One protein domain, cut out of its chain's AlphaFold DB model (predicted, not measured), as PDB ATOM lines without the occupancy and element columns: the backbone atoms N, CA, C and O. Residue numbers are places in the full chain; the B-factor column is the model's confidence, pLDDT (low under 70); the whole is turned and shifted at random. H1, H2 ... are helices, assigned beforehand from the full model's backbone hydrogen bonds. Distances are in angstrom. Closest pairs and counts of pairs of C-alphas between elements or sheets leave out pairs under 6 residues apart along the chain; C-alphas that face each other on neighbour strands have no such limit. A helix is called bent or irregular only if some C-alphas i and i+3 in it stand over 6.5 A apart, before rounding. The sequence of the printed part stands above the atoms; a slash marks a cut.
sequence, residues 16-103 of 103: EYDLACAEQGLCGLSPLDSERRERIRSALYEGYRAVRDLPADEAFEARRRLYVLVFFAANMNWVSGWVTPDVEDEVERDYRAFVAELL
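Overview. This is residues 16 to 103 of the 103 residues of the protein "Aminoglycoside phosphotransferase" of Halosimplex carlsbadense 2-9-1 (UniProt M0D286). What shape does the model show? Two helical hairpins are joined by one crossing: the long helix H3 runs along the length of the domain with H4 folding back along it, and H1, with H2 on its other side, packs across H3. What is printed, and in which order? There are 88 printed residues with four named helices, H1, H2, H3 and H4 along the chain, and no named strand; the class is all helix. How compact is it? It is elongated, spanning 45 by 25 by 22 A, and only just compact, close to loose, with a radius of gyration of the C-alphas of 14.3 A.

Arrangement. What does the first helix touch? H1, residues 17 to 27, touches H2, residues 35 to 49, and the two form a helical hairpin: they run opposite ways at a steep tilt of 36 degrees, only just more than shallow, and their closest C-alphas, of Cys 27 and Arg 37, are 5.8 A apart. H1 also touches H3, residues 59 to 82, which meets it with residues 64 to 71 alone; they run the same way at a steep tilt of 64 degrees, and their closest C-alphas, of Tyr 17 and Tyr 67, are 5.7 A apart. How does the last helix stand? H4, residues 88 to 102, forms a helical hairpin with H3, opposite ways at a shallow tilt of 13 degrees; residues 99 to 102 touch residues 65 to 69 of H3, and the closest C-alphas, of Arg 65 and Leu 102, are 6.2 A apart. Which helices stay apart? H4 is apart from H1 and H2, and H2 is apart from H3; the helix packing is mostly crossed, but only just, with one of three touching pairs at a shallow tilt. What do the backbones show? In H1, H2 and H4 every O i to N i+4 pair is within hydrogen-bond range, and in H3 15 of 20 are.

Along the chain. Where does the first helix begin? C-alpha 17 of H1 is at (175.665, 170.651, 131.333); H1 is 15.4 A long from first to last C-alpha, and H2 is 20.9 A. What is to be seen along the longest helix? H3, 24 residues and 33.4 A, begins at C-alpha 59, (165.405, 162.305, 132.735), and has a kink of 41 degrees near residue 76. It is irregular: C-alphas 77 and 80 are 7.7 A apart. Where does the last helix end? H4, 21.1 A long, ends at C-alpha 102, (178.490, 155.574, 132.648).

Size, cuts and confidence. How large is it? The two C-alphas farthest apart, those of Asp 53 and Asp 86, are 44.9 A from each other. How are the helices linked? The links from H1 to H2 and from H2 to H3 are short, with 7 and 9 residues, and the link from H3 to H4 is tight, with 5. Is anything missing or of low confidence? The printed part has no cut and ends at residue 103, the chain's last residue; its mean pLDDT is 90.7, and no printed residue is under 70.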
ATOM      1  N   GLU A  16     172.078 172.369 132.626       90.25
ATOM      2  CA  GLU A  16     172.567 171.324 133.529       90.25
ATOM      3  C   GLU A  16     173.957 170.816 133.113       90.25
ATOM      4  O   GLU A  16     174.651 170.193 133.917       90.25
ATOM      5  N   TYR A  17     174.388 171.110 131.880       92.50
ATOM      6  CA  TYR A  17     175.665 170.651 131.333       92.50
ATOM      7  C   TYR A  17     176.854 171.163 132.150       92.50
ATOM      8  O   TYR A  17     177.676 170.369 132.608       92.50
ATOM      9  N   ASP A  18     176.917 172.474 132.395       91.69
ATOM     10  CA  ASP A  18     178.017 173.080 133.155       91.69
ATOM     11  C   ASP A  18     178.037 172.598 134.611       91.69
ATOM     12  O   ASP A  18     179.100 172.486 135.219       91.69
ATOM     13  N   LEU A  19     176.871 172.241 135.161       91.94
ATOM     14  CA  LEU A  19     176.749 171.700 136.511       91.94
ATOM     15  C   LEU A  19     177.324 170.282 136.603       91.94
ATOM     16  O   LEU A  19     178.083 169.979 137.523       91.94
ATOM     17  N   ALA A  20     177.014 169.432 135.621       93.12
ATOM     18  CA  ALA A  20     177.603 168.102 135.504       93.12
ATOM     19  C   ALA A  20     179.123 168.173 135.266       93.12
ATOM     20  O   ALA A  20     179.875 167.409 135.871       93.12
ATOM     21  N   CYS A  21     179.592 169.124 134.451       93.00
ATOM     22  CA  CYS A  21     181.022 169.356 134.230       93.00
ATOM     23  C   CYS A  21     181.732 169.838 135.503       93.00
ATOM     24  O   CYS A  21     182.826 169.364 135.808       93.00
ATOM     25  N   ALA A  22     181.112 170.737 136.273       92.94
ATOM     26  CA  ALA A  22     181.652 171.203 137.547       92.94
ATOM     27  C   ALA A  22     181.736 170.069 138.579       92.94
ATOM     28  O   ALA A  22     182.775 169.896 139.218       92.94
ATOM     29  N   GLU A  23     180.681 169.254 138.708       94.12
ATOM     30  CA  GLU A  23     180.707 168.049 139.543       94.12
ATOM     31  C   GLU A  23     181.862 167.129 139.126       94.12
ATOM     32  O   GLU A  23     182.663 166.711 139.966       94.12
ATOM     33  N   GLN A  24     181.982 166.854 137.824       93.94
ATOM     34  CA  GLN A  24     183.017 165.988 137.278       93.94
ATOM     35  C   GLN A  24     184.428 166.525 137.543       93.94
ATOM     36  O   GLN A  24     185.290 165.769 137.989       93.94
ATOM     37  N   GLY A  25     184.661 167.823 137.343       92.12
ATOM     38  CA  GLY A  25     185.946 168.462 137.626       92.12
ATOM     39  C   GLY A  25     186.351 168.381 139.102       92.12
ATOM     40  O   GLY A  25     187.525 168.196 139.411       92.12
ATOM     41  N   LEU A  26     185.387 168.451 140.027       94.00
ATOM     42  CA  LEU A  26     185.634 168.347 141.473       94.00
ATOM     43  C   LEU A  26     185.839 166.898 141.955       94.00
ATOM     44  O   LEU A  26     186.525 166.655 142.961       94.00
ATOM     45  N   CYS A  27     185.232 165.930 141.264       93.88
ATOM     46  CA  CYS A  27     185.274 164.514 141.632       93.88
ATOM     47  C   CYS A  27     186.394 163.730 140.935       93.88
ATOM     48  O   CYS A  27     186.823 162.698 141.461       93.88
ATOM     49  N   GLY A  28     186.866 164.190 139.774       90.94
ATOM     50  CA  GLY A  28     187.790 163.436 138.929       90.94
ATOM     51  C   GLY A  28     187.228 162.054 138.580       90.94
ATOM     52  O   GLY A  28     186.031 161.902 138.337       90.94
ATOM     53  N   LEU A  29     188.078 161.030 138.610       89.94
ATOM     54  CA  LEU A  29     187.702 159.635 138.334       89.94
ATOM     55  C   LEU A  29     187.141 158.892 139.560       89.94
ATOM     56  O   LEU A  29     187.090 157.668 139.566       89.94
ATOM     57  N   SER A  30     186.712 159.604 140.612       92.25
ATOM     58  CA  SER A  30     186.021 158.951 141.735       92.25
ATOM     59  C   SER A  30     184.748 158.250 141.222       92.25
ATOM     60  O   SER A  30     183.998 158.913 140.485       92.25
ATOM     61  N   PRO A  31     184.469 156.994 141.644       92.12
ATOM     62  CA  PRO A  31     183.308 156.221 141.192       92.12
ATOM     63  C   PRO A  31     181.991 156.990 141.290       92.12
ATOM     64  O   PRO A  31     181.836 157.873 142.152       92.12
ATOM     65  N   LEU A  32     181.037 156.672 140.414       90.00
ATOM     66  CA  LEU A  32     179.769 157.402 140.305       90.00
ATOM     67  C   LEU A  32     178.922 157.348 141.582       90.00
ATOM     68  O   LEU A  32     178.193 158.299 141.873       90.00
ATOM     69  N   ASP A  33     179.041 156.263 142.341       90.75
ATOM     70  CA  ASP A  33     178.343 155.997 143.599       90.75
ATOM     71  C   ASP A  33     179.175 156.339 144.847       90.75
ATOM     72  O   ASP A  33     178.727 156.144 145.979       90.75
ATOM     73  N   SER A  34     180.383 156.880 144.666       94.81
ATOM     74  CA  SER A  34     181.271 157.186 145.785       94.81
ATOM     75  C   SER A  34     180.687 158.255 146.716       94.81
ATOM     76  O   SER A  34     180.149 159.277 146.283       94.81
ATOM     77  N   GLU A  35     180.896 158.089 148.026       95.75
ATOM     78  CA  GLU A  35     180.450 159.050 149.049       95.75
ATOM     79  C   GLU A  35     181.009 160.463 148.802       95.75
ATOM     80  O   GLU A  35     180.381 161.480 149.103       95.75
ATOM     81  N   ARG A  36     182.218 160.559 148.234       93.56
ATOM     82  CA  ARG A  36     182.806 161.842 147.836       93.56
ATOM     83  C   ARG A  36     181.962 162.525 146.761       93.56
ATOM     84  O   ARG A  36     181.649 163.705 146.919       93.56
ATOM     85  N   ARG A  37     181.619 161.806 145.689       94.31
ATOM     86  CA  ARG A  37     180.826 162.360 144.591       94.31
ATOM     87  C   ARG A  37     179.425 162.719 145.059       94.31
ATOM     88  O   ARG A  37     178.956 163.799 144.724       94.31
ATOM     89  N   GLU A  38     178.817 161.893 145.907       94.38
ATOM     90  CA  GLU A  38     177.511 162.203 146.491       94.38
ATOM     91  C   GLU A  38     177.537 163.498 147.310       94.38
ATOM     92  O   GLU A  38     176.709 164.379 147.093       94.38
ATOM     93  N   ARG A  39     178.530 163.675 148.192       96.06
ATOM     94  CA  ARG A  39     178.663 164.906 148.989       96.06
ATOM     95  C   ARG A  39     178.858 166.147 148.122       96.06
ATOM     96  O   ARG A  39     178.222 167.169 148.372       96.06
ATOM     97  N   ILE A  40     179.724 166.064 147.111       95.62
ATOM     98  CA  ILE A  40     179.983 167.177 146.186       95.62
ATOM     99  C   ILE A  40     178.724 167.505 145.384       95.62
ATOM    100  O   ILE A  40     178.343 168.673 145.304       95.62
ATOM    101  N   ARG A  41     178.056 166.487 144.834       93.06
ATOM    102  CA  ARG A  41     176.802 166.631 144.095       93.06
ATOM    103  C   ARG A  41     175.739 167.284 144.972       93.06
ATOM    104  O   ARG A  41     175.223 168.334 144.612       93.06
ATOM    105  N   SER A  42     175.461 166.734 146.147       93.62
ATOM    106  CA  SER A  42     174.458 167.285 147.060       93.62
ATOM    107  C   SER A  42     174.707 168.771 147.366       93.62
ATOM    108  O   SER A  42     173.812 169.589 147.149       93.62
ATOM    109  N   ALA A  43     175.937 169.149 147.735       95.19
ATOM    110  CA  ALA A  43     176.283 170.545 148.021       95.19
ATOM    111  C   ALA A  43     176.155 171.471 146.795       95.19
ATOM    112  O   ALA A  43     175.636 172.585 146.898       95.19
ATOM    113  N   LEU A  44     176.614 171.018 145.623       92.94
ATOM    114  CA  LEU A  44     176.571 171.793 144.381       92.94
ATOM    115  C   LEU A  44     175.123 172.077 143.950       92.94
ATOM    116  O   LEU A  44     174.776 173.210 143.614       92.94
ATOM    117  N   TYR A  45     174.270 171.056 143.995       90.81
ATOM    118  CA  TYR A  45     172.875 171.158 143.582       90.81
ATOM    119  C   TYR A  45     172.018 171.939 144.578       90.81
ATOM    120  O   TYR A  45     171.161 172.712 144.156       90.81
ATOM    121  N   GLU A  46     172.246 171.778 145.883       92.62
ATOM    122  CA  GLU A  46     171.592 172.595 146.911       92.62
ATOM    123  C   GLU A  46     171.907 174.084 146.714       92.62
ATOM    124  O   GLU A  46     170.991 174.908 146.655       92.62
ATOM    125  N   GLY A  47     173.184 174.422 146.507       93.00
ATOM    126  CA  GLY A  47     173.609 175.798 146.254       93.00
ATOM    127  C   GLY A  47     172.968 176.405 145.003       93.00
ATOM    128  O   GLY A  47     172.511 177.548 145.039       93.00
ATOM    129  N   TYR A  48     172.868 175.644 143.908       91.12
ATOM    130  CA  TYR A  48     172.201 176.122 142.693       91.12
ATOM    131  C   TYR A  48     170.688 176.284 142.871       91.12
ATOM    132  O   TYR A  48     170.141 177.292 142.425       91.12
ATOM    133  N   ARG A  49     170.016 175.354 143.565       91.06
ATOM    134  CA  ARG A  49     168.572 175.450 143.852       91.06
ATOM    135  C   ARG A  49     168.213 176.684 144.679       91.06
ATOM    136  O   ARG A  49     167.124 177.224 144.513       91.06
ATOM    137  N   ALA A  50     169.127 177.169 145.521       92.19
ATOM    138  CA  ALA A  50     168.916 178.385 146.306       92.19
ATOM    139  C   ALA A  50     168.815 179.665 145.452       92.19
ATOM    140  O   ALA A  50     168.254 180.661 145.906       92.19
ATOM    141  N   VAL A  51     169.352 179.657 144.226       89.25
ATOM    142  CA  VAL A  51     169.385 180.832 143.337       89.25
ATOM    143  C   VAL A  51     168.606 180.639 142.037       89.25
ATOM    144  O   VAL A  51     168.259 181.622 141.381       89.25
ATOM    145  N   ARG A  52     168.335 179.392 141.636       84.62
ATOM    146  CA  ARG A  52     167.638 179.069 140.392       84.62
ATOM    147  C   ARG A  52     166.950 177.714 140.476       84.62
ATOM    148  O   ARG A  52     167.516 176.755 140.981       84.62
ATOM    149  N   ASP A  53     165.771 177.619 139.875       84.50
ATOM    150  CA  ASP A  53     165.065 176.347 139.783       84.50
ATOM    151  C   ASP A  53     165.765 175.381 138.807       84.50
ATOM    152  O   ASP A  53     166.087 175.734 137.658       84.50
ATOM    153  N   LEU A  54     166.012 174.160 139.284       83.12
ATOM    154  CA  LEU A  54     166.617 173.071 138.522       83.12
ATOM    155  C   LEU A  54     165.556 172.000 138.255       83.12
ATOM    156  O   LEU A  54     164.814 171.656 139.176       83.12
ATOM    157  N   PRO A  55     165.496 171.429 137.040       81.19
ATOM    158  CA  PRO A  55     164.624 170.294 136.779       81.19
ATOM    159  C   PRO A  55     164.931 169.137 137.730       81.19
ATOM    160  O   PRO A  55     166.085 168.846 138.032       81.19
ATOM    161  N   ALA A  56     163.878 168.481 138.199       76.94
ATOM    162  CA  ALA A  56     163.953 167.265 139.003       76.94
ATOM    163  C   ALA A  56     163.168 166.127 138.328       76.94
ATOM    164  O   ALA A  56     162.607 165.264 138.997       76.94
ATOM    165  N   ASP A  57     163.070 166.178 136.997       83.81
ATOM    166  CA  ASP A  57     162.396 165.157 136.199       83.81
ATOM    167  C   ASP A  57     163.191 163.843 136.163       83.81
ATOM    168  O   ASP A  57     164.391 163.814 136.422       83.81
ATOM    169  N   GLU A  58     162.533 162.738 135.817       77.00
ATOM    170  CA  GLU A  58     163.177 161.416 135.753       77.00
ATOM    171  C   GLU A  58     164.334 161.356 134.739       77.00
ATOM    172  O   GLU A  58     165.257 160.556 134.892       77.00
ATOM    173  N   ALA A  59     164.333 162.225 133.721       88.88
ATOM    174  CA  ALA A  59     165.405 162.305 132.735       88.88
ATOM    175  C   ALA A  59     166.600 163.150 133.211       88.88
ATOM    176  O   ALA A  59     167.639 163.136 132.551       88.88
ATOM    177  N   PHE A  60     166.491 163.845 134.345       88.19
ATOM    178  CA  PHE A  60     167.547 164.671 134.923       88.19
ATOM    179  C   PHE A  60     168.837 163.866 135.138       88.19
ATOM    180  O   PHE A  60     169.913 164.240 134.669       88.19
ATOM    181  N   GLU A  61     168.726 162.699 135.776       88.00
ATOM    182  CA  GLU A  61     169.883 161.842 136.056       88.00
ATOM    183  C   GLU A  61     170.471 161.234 134.771       88.00
ATOM    184  O   GLU A  61     171.691 161.122 134.632       88.00
ATOM    185  N   ALA A  62     169.622 160.909 133.790       90.81
ATOM    186  CA  ALA A  62     170.071 160.426 132.486       90.81
ATOM    187  C   ALA A  62     170.859 161.505 131.721       90.81
ATOM    188  O   ALA A  62     171.938 161.225 131.196       90.81
ATOM    189  N   ARG A  63     170.366 162.754 131.707       93.12
ATOM    190  CA  ARG A  63     171.074 163.899 131.112       93.12
ATOM    191  C   ARG A  63     172.399 164.154 131.815       93.12
ATOM    192  O   ARG A  63     173.413 164.303 131.142       93.12
ATOM    193  N   ARG A  64     172.426 164.111 133.150       92.12
ATOM    194  CA  ARG A  64     173.660 164.253 133.930       92.12
ATOM    195  C   ARG A  64     174.718 163.226 133.517       92.12
ATOM    196  O   ARG A  64     175.841 163.623 133.212       92.12
ATOM    197  N   ARG A  65     174.382 161.929 133.465       92.56
ATOM    198  CA  ARG A  65     175.331 160.875 133.044       92.56
ATOM    199  C   ARG A  65     175.814 161.093 131.610       92.56
ATOM    200  O   ARG A  65     177.013 161.004 131.353       92.56
ATOM    201  N   LEU A  66     174.912 161.474 130.702       94.12
ATOM    202  CA  LEU A  66     175.271 161.832 129.329       94.12
ATOM    203  C   LEU A  66     176.246 163.018 129.277       94.12
ATOM    204  O   LEU A  66     177.226 162.967 128.542       94.12
ATOM    205  N   TYR A  67     176.020 164.075 130.055       95.00
ATOM    206  CA  TYR A  67     176.903 165.241 130.072       95.00
ATOM    207  C   TYR A  67     178.284 164.922 130.640       95.00
ATOM    208  O   TYR A  67     179.278 165.409 130.105       95.00
ATOM    209  N   VAL A  68     178.374 164.050 131.651       93.81
ATOM    210  CA  VAL A  68     179.665 163.535 132.128       93.81
ATOM    211  C   VAL A  68     180.378 162.764 131.012       93.81
ATOM    212  O   VAL A  68     181.554 163.014 130.759       93.81
ATOM    213  N   LEU A  69     179.676 161.894 130.279       93.50
ATOM    214  CA  LEU A  69     180.255 161.185 129.134       93.50
ATOM    215  C   LEU A  69     180.750 162.152 128.042       93.50
ATOM    216  O   LEU A  69     181.863 161.999 127.539       93.50
ATOM    217  N   VAL A  70     179.956 163.174 127.704       93.31
ATOM    218  CA  VAL A  70     180.336 164.217 126.735       93.31
ATOM    219  C   VAL A  70     181.566 164.989 127.212       93.31
ATOM    220  O   VAL A  70     182.458 165.252 126.406       93.31
ATOM    221  N   PHE A  71     181.659 165.307 128.507       91.25
ATOM    222  CA  PHE A  71     182.835 165.948 129.091       91.25
ATOM    223  C   PHE A  71     184.094 165.098 128.880       91.25
ATOM    224  O   PHE A  71     185.109 165.617 128.416       91.25
ATOM    225  N   PHE A  72     184.036 163.789 129.141       89.94
ATOM    226  CA  PHE A  72     185.168 162.892 128.883       89.94
ATOM    227  C   PHE A  72     185.535 162.830 127.405       89.94
ATOM    228  O   PHE A  72     186.699 163.025 127.053       89.94
ATOM    229  N   ALA A  73     184.545 162.634 126.534       89.94
ATOM    230  CA  ALA A  73     184.764 162.584 125.095       89.94
ATOM    231  C   ALA A  73     185.407 163.871 124.557       89.94
ATOM    232  O   ALA A  73     186.322 163.813 123.739       89.94
ATOM    233  N   ALA A  74     184.982 165.034 125.053       88.75
ATOM    234  CA  ALA A  74     185.560 166.313 124.667       88.75
ATOM    235  C   ALA A  74     187.011 166.476 125.147       88.75
ATOM    236  O   ALA A  74     187.832 167.017 124.401       88.75
ATOM    237  N   ASN A  75     187.337 166.001 126.354       85.44
ATOM    238  CA  ASN A  75     188.695 166.059 126.903       85.44
ATOM    239  C   ASN A  75     189.661 165.102 126.193       85.44
ATOM    240  O   ASN A  75     190.850 165.408 126.103       85.44
ATOM    241  N   MET A  76     189.166 164.009 125.599       86.12
ATOM    242  CA  MET A  76     190.004 163.103 124.803       86.12
ATOM    243  C   MET A  76     190.688 163.786 123.610       86.12
ATOM    244  O   MET A  76     191.764 163.352 123.206       86.12
ATOM    245  N   ASN A  77     190.144 164.901 123.102       87.12
ATOM    246  CA  ASN A  77     190.799 165.709 122.062       87.12
ATOM    247  C   ASN A  77     192.186 166.221 122.466       87.12
ATOM    248  O   ASN A  77     192.977 166.600 121.606       87.12
ATOM    249  N   TRP A  78     192.467 166.263 123.765       85.12
ATOM    250  CA  TRP A  78     193.713 166.780 124.295       85.12
ATOM    251  C   TRP A  78     194.646 165.680 124.798       85.12
ATOM    252  O   TRP A  78     195.765 165.994 125.168       85.12
ATOM    253  N   VAL A  79     194.260 164.401 124.778       85.88
ATOM    254  CA  VAL A  79     195.059 163.305 125.370       85.88
ATOM    255  C   VAL A  79     196.520 163.328 124.917       85.88
ATOM    256  O   VAL A  79     197.408 163.292 125.763       85.88
ATOM    257  N   SER A  80     196.788 163.538 123.625       84.44
ATOM    258  CA  SER A  80     198.155 163.609 123.083       84.44
ATOM    259  C   SER A  80     199.012 164.762 123.626       84.44
ATOM    260  O   SER A  80     200.220 164.774 123.415       84.44
ATOM    261  N   GLY A  81     198.397 165.770 124.250       85.25
ATOM    262  CA  GLY A  81     199.074 166.916 124.859       85.25
ATOM    263  C   GLY A  81     199.183 166.860 126.385       85.25
ATOM    264  O   GLY A  81     199.950 167.638 126.943       85.25
ATOM    265  N   TRP A  82     198.433 165.978 127.056       83.75
ATOM    266  CA  TRP A  82     198.363 165.914 128.527       83.75
ATOM    267  C   TRP A  82     198.803 164.567 129.101       83.75
ATOM    268  O   TRP A  82     199.197 164.510 130.263       83.75
ATOM    269  N   VAL A  83     198.731 163.494 128.313       89.38
ATOM    270  CA  VAL A  83     199.110 162.144 128.731       89.38
ATOM    271  C   VAL A  83     200.509 161.847 128.214       89.38
ATOM    272  O   VAL A  83     200.777 161.934 127.015       89.38
ATOM    273  N   THR A  84     201.407 161.522 129.133       92.00
ATOM    274  CA  THR A  84     202.785 161.137 128.835       92.00
ATOM    275  C   THR A  84     202.934 159.611 128.871       92.00
ATOM    276  O   THR A  84     202.131 158.938 129.522       92.00
ATOM    277  N   PRO A  85     203.957 159.034 128.206       92.50
ATOM    278  CA  PRO A  85     204.133 157.578 128.155       92.50
ATOM    279  C   PRO A  85     204.270 156.901 129.528       92.50
ATOM    280  O   PRO A  85     203.990 155.718 129.661       92.50
ATOM    281  N   ASP A  86     204.714 157.629 130.553       94.81
ATOM    282  CA  ASP A  86     204.862 157.122 131.921       94.81
ATOM    283  C   ASP A  86     203.535 156.948 132.674       94.81
ATOM    284  O   ASP A  86     203.503 156.198 133.648       94.81
ATOM    285  N   VAL A  87     202.451 157.593 132.227       91.88
ATOM    286  CA  VAL A  87     201.124 157.521 132.872       91.88
ATOM    287  C   VAL A  87     200.020 157.004 131.946       91.88
ATOM    288  O   VAL A  87     198.879 156.872 132.380       91.88
ATOM    289  N   GLU A  88     200.331 156.707 130.682       92.88
ATOM    290  CA  GLU A  88     199.351 156.311 129.660       92.88
ATOM    291  C   GLU A  88     198.524 155.090 130.080       92.88
ATOM    292  O   GLU A  88     197.295 155.158 130.070       92.88
ATOM    293  N   ASP A  89     199.180 154.022 130.543       93.94
ATOM    294  CA  ASP A  89     198.509 152.784 130.956       93.94
ATOM    295  C   ASP A  89     197.562 152.999 132.152       93.94
ATOM    296  O   ASP A  89     196.476 152.415 132.223       93.94
ATOM    297  N   GLU A  90     197.962 153.841 133.112       92.31
ATOM    298  CA  GLU A  90     197.144 154.187 134.279       92.31
ATOM    299  C   GLU A  90     195.921 155.007 133.862       92.31
ATOM    300  O   GLU A  90     194.793 154.670 134.227       92.31
ATOM    301  N   VAL A  91     196.136 156.039 133.043       90.38
ATOM    302  CA  VAL A  91     195.065 156.901 132.537       90.38
ATOM    303  C   VAL A  91     194.076 156.098 131.698       90.38
ATOM    304  O   VAL A  91     192.869 156.235 131.896       90.38
ATOM    305  N   GLU A  92     194.553 155.234 130.798       91.81
ATOM    306  CA  GLU A  92     193.690 154.379 129.984       91.81
ATOM    307  C   GLU A  92     192.841 153.459 130.865       91.81
ATOM    308  O   GLU A  92     191.620 153.391 130.689       91.81
ATOM    309  N   ARG A  93     193.464 152.762 131.823       94.06
ATOM    310  CA  ARG A  93     192.760 151.854 132.735       94.06
ATOM    311  C   ARG A  93     191.657 152.583 133.496       94.06
ATOM    312  O   ARG A  93     190.521 152.105 133.524       94.06
ATOM    313  N   ASP A  94     191.976 153.728 134.089       91.31
ATOM    314  CA  ASP A  94     191.042 154.449 134.947       91.31
ATOM    315  C   ASP A  94     189.916 155.104 134.121       91.31
ATOM    316  O   ASP A  94     188.753 155.082 134.531       91.31
ATOM    317  N   TYR A  95     190.211 155.594 132.909       91.06
ATOM    318  CA  TYR A  95     189.190 156.092 131.976       91.06
ATOM    319  C   TYR A  95     188.263 154.973 131.502       91.06
ATOM    320  O   TYR A  95     187.047 155.164 131.460       91.06
ATOM    321  N   ARG A  96     188.800 153.794 131.161       91.75
ATOM    322  CA  ARG A  96     187.984 152.639 130.757       91.75
ATOM    323  C   ARG A  96     187.050 152.194 131.875       91.75
ATOM    324  O   ARG A  96     185.877 151.952 131.603       91.75
ATOM    325  N   ALA A  97     187.559 152.107 133.104       93.06
ATOM    326  CA  ALA A  97     186.755 151.752 134.268       93.06
ATOM    327  C   ALA A  97     185.617 152.761 134.477       93.06
ATOM    328  O   ALA A  97     184.456 152.372 134.557       93.06
ATOM    329  N   PHE A  98     185.933 154.057 134.457       91.25
ATOM    330  CA  PHE A  98     184.939 155.099 134.683       91.25
ATOM    331  C   PHE A  98     183.885 155.182 133.565       91.25
ATOM    332  O   PHE A  98     182.695 155.322 133.837       91.25
ATOM    333  N   VAL A  99     184.288 155.060 132.295       91.12
ATOM    334  CA  VAL A  99     183.341 155.048 131.166       91.12
ATOM    335  C   VAL A  99     182.418 153.832 131.228       91.12
ATOM    336  O   VAL A  99     181.242 153.959 130.897       91.12
ATOM    337  N   ALA A 100     182.902 152.677 131.695       92.12
ATOM    338  CA  ALA A 100     182.057 151.502 131.892       92.12
ATOM    339  C   ALA A 100     180.968 151.720 132.958       92.12
ATOM    340  O   ALA A 100     179.897 151.144 132.833       92.12
ATOM    341  N   GLU A 101     181.195 152.570 133.965       91.19
ATOM    342  CA  GLU A 101     180.158 152.947 134.941       91.19
ATOM    343  C   GLU A 101     179.095 153.896 134.357       91.19
ATOM    344  O   GLU A 101     177.992 154.015 134.898       91.19
ATOM    345  N   LEU A 102     179.411 154.622 133.279       87.31
ATOM    346  CA  LEU A 102     178.490 155.574 132.648       87.31
ATOM    347  C   LEU A 102     177.489 154.915 131.691       87.31
ATOM    348  O   LEU A 102     176.444 155.520 131.438       87.31
ATOM    349  N   LEU A 103     177.826 153.737 131.159       85.44
ATOM    350  CA  LEU A 103     177.039 152.966 130.188       85.44
ATOM    351  C   LEU A 103     176.135 151.938 130.880       85.44
ATOM    352  O   LEU A 103     175.035 151.698 130.334       85.44
TER     353      LEU A 103